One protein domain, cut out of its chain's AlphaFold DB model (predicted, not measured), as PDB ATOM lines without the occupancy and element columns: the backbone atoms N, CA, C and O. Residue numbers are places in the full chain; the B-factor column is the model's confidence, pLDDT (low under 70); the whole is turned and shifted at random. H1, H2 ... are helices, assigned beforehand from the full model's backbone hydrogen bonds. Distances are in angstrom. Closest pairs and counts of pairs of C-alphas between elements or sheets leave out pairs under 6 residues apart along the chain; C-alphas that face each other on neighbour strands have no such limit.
ATOM      1  N   GLU A   2     114.487 130.094 142.351       54.62
ATOM      2  CA  GLU A   2     114.093 128.876 143.102       54.62
ATOM      3  C   GLU A   2     115.217 128.250 143.951       54.62
ATOM      4  O   GLU A   2     114.960 127.455 144.851       54.62
ATOM      5  N   LYS A   3     116.482 128.646 143.746       55.47
ATOM      6  CA  LYS A   3     117.639 128.051 144.449       55.47
ATOM      7  C   LYS A   3     117.690 128.348 145.961       55.47
ATOM      8  O   LYS A   3     118.381 127.642 146.688       55.47
ATOM      9  N   LYS A   4     116.968 129.366 146.455       58.09
ATOM     10  CA  LYS A   4     116.985 129.762 147.880       58.09
ATOM     11  C   LYS A   4     116.181 128.816 148.785       58.09
ATOM     12  O   LYS A   4     116.592 128.590 149.918       58.09
ATOM     13  N   GLY A   5     115.083 128.234 148.292       61.69
ATOM     14  CA  GLY A   5     114.244 127.309 149.068       61.69
ATOM     15  C   GLY A   5     114.931 125.965 149.312       61.69
ATOM     16  O   GLY A   5     115.047 125.525 150.452       61.69
ATOM     17  N   ALA A   6     115.485 125.356 148.260       63.16
ATOM     18  CA  ALA A   6     116.183 124.070 148.353       63.16
ATOM     19  C   ALA A   6     117.434 124.124 149.254       63.16
ATOM     20  O   ALA A   6     117.688 123.206 150.033       63.16
ATOM     21  N   ALA A   7     118.194 125.226 149.196       64.31
ATOM     22  CA  ALA A   7     119.361 125.427 150.056       64.31
ATOM     23  C   ALA A   7     118.978 125.550 151.542       64.31
ATOM     24  O   ALA A   7     119.657 124.974 152.394       64.31
ATOM     25  N   LYS A   8     117.870 126.242 151.848       67.81
ATOM     26  CA  LYS A   8     117.337 126.374 153.211       67.81
ATOM     27  C   LYS A   8     116.834 125.030 153.749       67.81
ATOM     28  O   LYS A   8     117.261 124.610 154.816       67.81
ATOM     29  N   HIS A   9     116.062 124.284 152.956       71.94
ATOM     30  CA  HIS A   9     115.606 122.940 153.333       71.94
ATOM     31  C   HIS A   9     116.761 121.961 153.599       71.94
ATOM     32  O   HIS A   9     116.689 121.155 154.524       71.94
ATOM     33  N   SER A  10     117.851 122.044 152.830       73.81
ATOM     34  CA  SER A  10     119.051 121.230 153.062       73.81
ATOM     35  C   SER A  10     119.782 121.592 154.362       73.81
ATOM     36  O   SER A  10     120.368 120.712 154.998       73.81
ATOM     37  N   ALA A  11     119.793 122.871 154.748       76.31
ATOM     38  CA  ALA A  11     120.390 123.323 156.002       76.31
ATOM     39  C   ALA A  11     119.554 122.864 157.204       76.31
ATOM     40  O   ALA A  11     120.097 122.199 158.085       76.31
ATOM     41  N   ASP A  12     118.239 123.093 157.162       82.44
ATOM     42  CA  ASP A  12     117.299 122.682 158.212       82.44
ATOM     43  C   ASP A  12     117.327 121.156 158.423       82.44
ATOM     44  O   ASP A  12     117.265 120.663 159.549       82.44
ATOM     45  N   TYR A  13     117.467 120.377 157.343       80.25
ATOM     46  CA  TYR A  13     117.617 118.922 157.427       80.25
ATOM     47  C   TYR A  13     118.904 118.508 158.154       80.25
ATOM     48  O   TYR A  13     118.873 117.647 159.033       80.25
ATOM     49  N   ARG A  14     120.042 119.128 157.813       79.88
ATOM     50  CA  ARG A  14     121.330 118.843 158.464       79.88
ATOM     51  C   ARG A  14     121.322 119.238 159.936       79.88
ATOM     52  O   ARG A  14     121.885 118.513 160.750       79.88
ATOM     53  N   GLU A  15     120.669 120.343 160.276       85.06
ATOM     54  CA  GLU A  15     120.527 120.795 161.659       85.06
ATOM     55  C   GLU A  15     119.727 119.793 162.500       85.06
ATOM     56  O   GLU A  15     120.202 119.372 163.553       85.06
ATOM     57  N   ARG A  16     118.587 119.304 161.989       87.12
ATOM     58  CA  ARG A  16     117.797 118.256 162.664       87.12
ATOM     59  C   ARG A  16     118.590 116.966 162.865       87.12
ATOM     60  O   ARG A  16     118.546 116.386 163.943       87.12
ATOM     61  N   GLN A  17     119.339 116.534 161.851       86.19
ATOM     62  CA  GLN A  17     120.178 115.334 161.944       86.19
ATOM     63  C   GLN A  17     121.303 115.498 162.975       86.19
ATOM     64  O   GLN A  17     121.598 114.570 163.724       86.19
ATOM     65  N   ASN A  18     121.922 116.679 163.049       84.06
ATOM     66  CA  ASN A  18     122.952 116.964 164.046       84.06
ATOM     67  C   ASN A  18     122.371 117.034 165.466       84.06
ATOM     68  O   ASN A  18     122.977 116.491 166.387       84.06
ATOM     69  N   ALA A  19     121.198 117.653 165.638       88.75
ATOM     70  CA  ALA A  19     120.500 117.709 166.920       88.75
ATOM     71  C   ALA A  19     120.119 116.306 167.416       88.75
ATOM     72  O   ALA A  19     120.327 115.988 168.585       88.75
ATOM     73  N   GLU A  20     119.637 115.444 166.519       89.19
ATOM     74  CA  GLU A  20     119.297 114.065 166.863       89.19
ATOM     75  C   GLU A  20     120.534 113.242 167.236       89.19
ATOM     76  O   GLU A  20     120.531 112.542 168.245       89.19
ATOM     77  N   LYS A  21     121.638 113.381 166.495       88.06
ATOM     78  CA  LYS A  21     122.912 112.745 166.863       88.06
ATOM     79  C   LYS A  21     123.404 113.191 168.237       88.06
ATOM     80  O   LYS A  21     123.800 112.342 169.029       88.06
ATOM     81  N   ALA A  22     123.341 114.489 168.533       88.06
ATOM     82  CA  ALA A  22     123.714 115.019 169.842       88.06
ATOM     83  C   ALA A  22     122.811 114.459 170.954       88.06
ATOM     84  O   ALA A  22     123.315 114.030 171.990       88.06
ATOM     85  N   ARG A  23     121.493 114.382 170.714       92.00
ATOM     86  CA  ARG A  23     120.522 113.775 171.641       92.00
ATOM     87  C   ARG A  23     120.827 112.302 171.921       92.00
ATOM     88  O   ARG A  23     120.645 111.848 173.044       92.00
ATOM     89  N   LEU A  24     121.288 111.568 170.910       91.62
ATOM     90  CA  LEU A  24     121.660 110.154 171.011       91.62
ATOM     91  C   LEU A  24     123.099 109.932 171.517       91.62
ATOM     92  O   LEU A  24     123.525 108.785 171.619       91.62
ATOM     93  N   GLY A  25     123.857 110.996 171.815       88.44
ATOM     94  CA  GLY A  25     125.256 110.891 172.246       88.44
ATOM     95  C   GLY A  25     126.206 110.378 171.156       88.44
ATOM     96  O   GLY A  25     127.256 109.823 171.465       88.44
ATOM     97  N   ILE A  26     125.843 110.531 169.879       85.19
ATOM     98  CA  ILE A  26     126.643 110.071 168.740       85.19
ATOM     99  C   ILE A  26     127.703 111.118 168.400       85.19
ATOM    100  O   ILE A  26     127.401 112.185 167.856       85.19
ATOM    101  N   GLU A  27     128.965 110.775 168.632       83.94
ATOM    102  CA  GLU A  27     130.104 111.555 168.161       83.94
ATOM    103  C   GLU A  27     130.355 111.305 166.661       83.94
ATOM    104  O   GLU A  27     130.362 110.169 166.187       83.94
ATOM    105  N   THR A  28     130.533 112.376 165.879       84.19
ATOM    106  CA  THR A  28     130.824 112.277 164.439       84.19
ATOM    107  C   THR A  28     132.297 112.561 164.172       84.19
ATOM    108  O   THR A  28     132.752 113.687 164.352       84.19
ATOM    109  N   VAL A  29     133.008 111.569 163.633       83.00
ATOM    110  CA  VAL A  29     134.393 111.716 163.170       83.00
ATOM    111  C   VAL A  29     134.412 112.039 161.674       83.00
ATOM    112  O   VAL A  29     133.740 111.382 160.875       83.00
ATOM    113  N   LYS A  30     135.188 113.055 161.278       88.25
ATOM    114  CA  LYS A  30     135.486 113.365 159.871       88.25
ATOM    115  C   LYS A  30     136.929 112.973 159.574       88.25
ATOM    116  O   LYS A  30     137.825 113.379 160.302       88.25
ATOM    117  N   VAL A  31     137.132 112.196 158.512       86.25
ATOM    118  CA  VAL A  31     138.447 111.680 158.114       86.25
ATOM    119  C   VAL A  31     138.700 112.040 156.657       86.25
ATOM    120  O   VAL A  31     137.944 111.619 155.778       86.25
ATOM    121  N   ASP A  32     139.769 112.790 156.407       91.19
ATOM    122  CA  ASP A  32     140.291 112.995 155.059       91.19
ATOM    123  C   ASP A  32     141.103 111.765 154.642       91.19
ATOM    124  O   ASP A  32     141.896 111.231 155.419       91.19
ATOM    125  N   MET A  33     140.888 111.283 153.419       86.25
ATOM    126  CA  MET A  33     141.502 110.048 152.925       86.25
ATOM    127  C   MET A  33     142.004 110.194 151.486       86.25
ATOM    128  O   MET A  33     141.408 110.951 150.713       86.25
ATOM    129  N   PRO A  34     143.060 109.451 151.094       89.69
ATOM    130  CA  PRO A  34     143.522 109.423 149.714       89.69
ATOM    131  C   PRO A  34     142.414 109.027 148.733       89.69
ATOM    132  O   PRO A  34     141.534 108.208 149.030       89.69
ATOM    133  N   ILE A  35     142.489 109.586 147.527       90.75
ATOM    134  CA  ILE A  35     141.569 109.259 146.435       90.75
ATOM    135  C   ILE A  35     141.642 107.748 146.159       90.75
ATOM    136  O   ILE A  35     142.722 107.173 146.069       90.75
ATOM    137  N   GLY A  36     140.480 107.098 146.053       90.19
ATOM    138  CA  GLY A  36     140.362 105.656 145.804       90.19
ATOM    139  C   GLY A  36     140.245 104.776 147.058       90.19
ATOM    140  O   GLY A  36     139.714 103.666 146.970       90.19
ATOM    141  N   VAL A  37     140.619 105.268 148.246       89.94
ATOM    142  CA  VAL A  37     140.465 104.495 149.499       89.94
ATOM    143  C   VAL A  37     138.997 104.182 149.762       89.94
ATOM    144  O   VAL A  37     138.637 103.028 149.987       89.94
ATOM    145  N   LYS A  38     138.120 105.182 149.618       91.44
ATOM    146  CA  LYS A  38     136.673 104.993 149.775       91.44
ATOM    147  C   LYS A  38     136.126 103.894 148.860       91.44
ATOM    148  O   LYS A  38     135.335 103.081 149.319       91.44
ATOM    149  N   SER A  39     136.547 103.842 147.593       94.44
ATOM    150  CA  SER A  39     136.097 102.786 146.673       94.44
ATOM    151  C   SER A  39     136.580 101.399 147.087       94.44
ATOM    152  O   SER A  39     135.816 100.443 146.971       94.44
ATOM    153  N   GLY A  40     137.804 101.286 147.615       94.38
ATOM    154  CA  GLY A  40     138.307 100.032 148.175       94.38
ATOM    155  C   GLY A  40     137.467  99.565 149.363       94.38
ATOM    156  O   GLY A  40     137.048  98.410 149.398       94.38
ATOM    157  N   ILE A  41     137.133 100.480 150.278       93.69
ATOM    158  CA  ILE A  41     136.276 100.165 151.429       93.69
ATOM    159  C   ILE A  41     134.866  99.769 150.971       93.69
ATOM    160  O   ILE A  41     134.345  98.761 151.430       93.69
ATOM    161  N   THR A  42     134.261 100.491 150.022       95.31
ATOM    162  CA  THR A  42     132.941 100.126 149.473       95.31
ATOM    163  C   THR A  42     132.942  98.727 148.855       95.31
ATOM    164  O   THR A  42     131.969  97.987 149.004       95.31
ATOM    165  N   ARG A  43     134.025  98.342 148.170       96.94
ATOM    166  CA  ARG A  43     134.168  96.981 147.644       96.94
ATOM    167  C   ARG A  43     134.241  95.955 148.776       96.94
ATOM    168  O   ARG A  43     133.471  95.005 148.753       96.94
ATOM    169  N   ALA A  44     135.083  96.191 149.781       95.38
ATOM    170  CA  ALA A  44     135.183  95.315 150.948       95.38
ATOM    171  C   ALA A  44     133.838  95.173 151.682       95.38
ATOM    172  O   ALA A  44     133.460  94.069 152.060       95.38
ATOM    173  N   MET A  45     133.071  96.259 151.822       97.69
ATOM    174  CA  MET A  45     131.722  96.199 152.391       97.69
ATOM    175  C   MET A  45     130.828  95.222 151.624       97.69
ATOM    176  O   MET A  45     130.190  94.374 152.239       97.69
ATOM    177  N   LYS A  46     130.807  95.311 150.288       97.50
ATOM    178  CA  LYS A  46     130.011  94.414 149.441       97.50
ATOM    179  C   LYS A  46     130.465  92.962 149.577       97.50
ATOM    180  O   LYS A  46     129.625  92.080 149.728       97.50
ATOM    181  N   ASP A  47     131.773  92.735 149.533       97.69
ATOM    182  CA  ASP A  47     132.364  91.395 149.572       97.69
ATOM    183  C   ASP A  47     132.143  90.710 150.937       97.69
ATOM    184  O   ASP A  47     132.078  89.484 151.008       97.69
ATOM    185  N   HIS A  48     131.967  91.490 152.011       96.31
ATOM    186  CA  HIS A  48     131.797  90.996 153.383       96.31
ATOM    187  C   HIS A  48     130.407  91.246 153.993       96.31
ATOM    188  O   HIS A  48     130.218  91.014 155.184       96.31
ATOM    189  N   GLY A  49     129.424  91.684 153.200       96.19
ATOM    190  CA  GLY A  49     128.026  91.788 153.633       96.19
ATOM    191  C   GLY A  49     127.685  92.989 154.523       96.19
ATOM    192  O   GLY A  49     126.666  92.958 155.206       96.19
ATOM    193  N   TYR A  50     128.487  94.055 154.506       97.50
ATOM    194  CA  TYR A  50     128.180  95.289 155.236       97.50
ATOM    195  C   TYR A  50     127.249  96.200 154.436       97.50
ATOM    196  O   TYR A  50     127.570  96.624 153.320       97.50
ATOM    197  N   SER A  51     126.124  96.579 155.043       94.38
ATOM    198  CA  SER A  51     125.180  97.554 154.485       94.38
ATOM    199  C   SER A  51     125.601  99.001 154.716       94.38
ATOM    200  O   SER A  51     125.311  99.865 153.883       94.38
ATOM    201  N   GLN A  52     126.292  99.284 155.824       92.06
ATOM    202  CA  GLN A  52     126.633 100.646 156.219       92.06
ATOM    203  C   GLN A  52     128.125 100.801 156.525       92.06
ATOM    204  O   GLN A  52     128.730 100.032 157.261       92.06
ATOM    205  N   MET A  53     128.719 101.872 155.989       91.31
ATOM    206  CA  MET A  53     130.134 102.217 156.183       91.31
ATOM    207  C   MET A  53     130.489 102.350 157.669       91.31
ATOM    208  O   MET A  53     131.568 101.959 158.093       91.31
ATOM    209  N   GLN A  54     129.567 102.896 158.462       89.50
ATOM    210  CA  GLN A  54     129.737 103.056 159.902       89.50
ATOM    211  C   GLN A  54     129.862 101.716 160.634       89.50
ATOM    212  O   GLN A  54     130.702 101.630 161.519       89.50
ATOM    213  N   GLU A  55     129.074 100.702 160.264       91.88
ATOM    214  CA  GLU A  55     129.135  99.369 160.884       91.88
ATOM    215  C   GLU A  55     130.517  98.758 160.658       91.88
ATOM    216  O   GLU A  55     131.198  98.405 161.615       91.88
ATOM    217  N   LEU A  56     130.997  98.778 159.408       95.19
ATOM    218  CA  LEU A  56     132.345  98.314 159.086       95.19
ATOM    219  C   LEU A  56     133.414  99.065 159.894       95.19
ATOM    220  O   LEU A  56     134.319  98.447 160.446       95.19
ATOM    221  N   TRP A  57     133.331 100.396 159.983       92.25
ATOM    222  CA  TRP A  57     134.288 101.174 160.775       92.25
ATOM    223  C   TRP A  57     134.243 100.829 162.265       92.25
ATOM    224  O   TRP A  57     135.300 100.717 162.884       92.25
ATOM    225  N   GLN A  58     133.054 100.661 162.841       91.12
ATOM    226  CA  GLN A  58     132.893 100.293 164.248       91.12
ATOM    227  C   GLN A  58     133.466  98.901 164.519       91.12
ATOM    228  O   GLN A  58     134.252  98.751 165.453       91.12
ATOM    229  N   ASP A  59     133.182  97.921 163.663       95.38
ATOM    230  CA  ASP A  59     133.700  96.560 163.808       95.38
ATOM    231  C   ASP A  59     135.222  96.502 163.644       95.38
ATOM    232  O   ASP A  59     135.902  95.811 164.405       95.38
ATOM    233  N   LEU A  60     135.792  97.279 162.717       93.06
ATOM    234  CA  LEU A  60     137.247  97.404 162.581       93.06
ATOM    235  C   LEU A  60     137.889  98.017 163.834       93.06
ATOM    236  O   LEU A  60     138.933  97.536 164.280       93.06
ATOM    237  N   VAL A  61     137.272  99.047 164.421       92.94
ATOM    238  CA  VAL A  61     137.760  99.675 165.659       92.94
ATOM    239  C   VAL A  61     137.662  98.707 166.838       92.94
ATOM    240  O   VAL A  61     138.644  98.537 167.558       92.94
ATOM    241  N   LEU A  62     136.525  98.032 167.019       94.88
ATOM    242  CA  LEU A  62     136.342  97.041 168.083       94.88
ATOM    243  C   LEU A  62     137.319  95.872 167.929       94.88
ATOM    244  O   LEU A  62     137.956  95.465 168.901       94.88
ATOM    245  N   SER A  63     137.502  95.387 166.699       93.75
ATOM    246  CA  SER A  63     138.488  94.357 166.371       93.75
ATOM    247  C   SER A  63     139.893  94.797 166.773       93.75
ATOM    248  O   SER A  63     140.568  94.075 167.504       93.75
ATOM    249  N   PHE A  64     140.314  96.007 166.390       93.94
ATOM    250  CA  PHE A  64     141.620  96.552 166.761       93.94
ATOM    251  C   PHE A  64     141.795  96.688 168.283       93.94
ATOM    252  O   PHE A  64     142.812  96.252 168.824       93.94
ATOM    253  N   LEU A  65     140.797  97.233 168.983       94.81
ATOM    254  CA  LEU A  65     140.845  97.441 170.434       94.81
ATOM    255  C   LEU A  65     140.812  96.131 171.234       94.81
ATOM    256  O   LEU A  65     141.323  96.095 172.351       94.81
ATOM    257  N   SER A  66     140.257  95.055 170.669       95.62
ATOM    258  CA  SER A  66     140.259  93.728 171.300       95.62
ATOM    259  C   SER A  66     141.635  93.044 171.304       95.62
ATOM    260  O   SER A  66     141.849  92.082 172.043       95.62
ATOM    261  N   MET A  67     142.582  93.524 170.488       92.50
ATOM    262  CA  MET A  67     143.925  92.947 170.385       92.50
ATOM    263  C   MET A  67     144.800  93.332 171.591       92.50
ATOM    264  O   MET A  67     144.653  94.439 172.116       92.50
TER     265      MET A  67
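Overview. This is residues 2 to 67 of the 110 residues of an uncharacterized protein of Pseudomonas sp. RIT 412 (UniProt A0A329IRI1). One long helix, H1, stands away from a small pair of helices, H2 and H3, which are set about perpendicular; the long link of residues 24 to 36 spans between H1 and this pair. The printed part has 66 residues with three named helices in the order H1, H2, H3 and no named strand: all helix. It is only just loose, close to extended, with a radius of gyration of the C-alphas of 16.2 A and spans of 49 by 29 by 22 A.

Along the chain. Find C-alpha 3 at (117.639, 128.051, 144.449); from there H1, residues 3 to 23, runs 30.8 A. H2 is residues 37 to 47, 15.4 A. H3, residues 53 to 66, runs 20.1 A to C-alpha 66 at (140.259, 93.728, 171.300).

Arrangement. H1 is apart from H2 and H3. Look at Met 45 and Leu 56, whose C-alphas, 7.0 A apart, are the closest of H2 and H3. These helices only just touch, with 3 pairs of C-alphas within 8 A, and H3 does so with residues 53 to 56 alone; their lines are about perpendicular at 88 degrees. In H1, H2 and H3 every O i to N i+4 pair is within hydrogen-bond range.

Size, cuts and confidence. The C-alphas farthest apart, of Glu 2 and Met 67, are 54.1 A apart. The printed part has no cut; the link from H2 to H3 is tight. In this model, pLDDT is under 70 at residues 2 to 8.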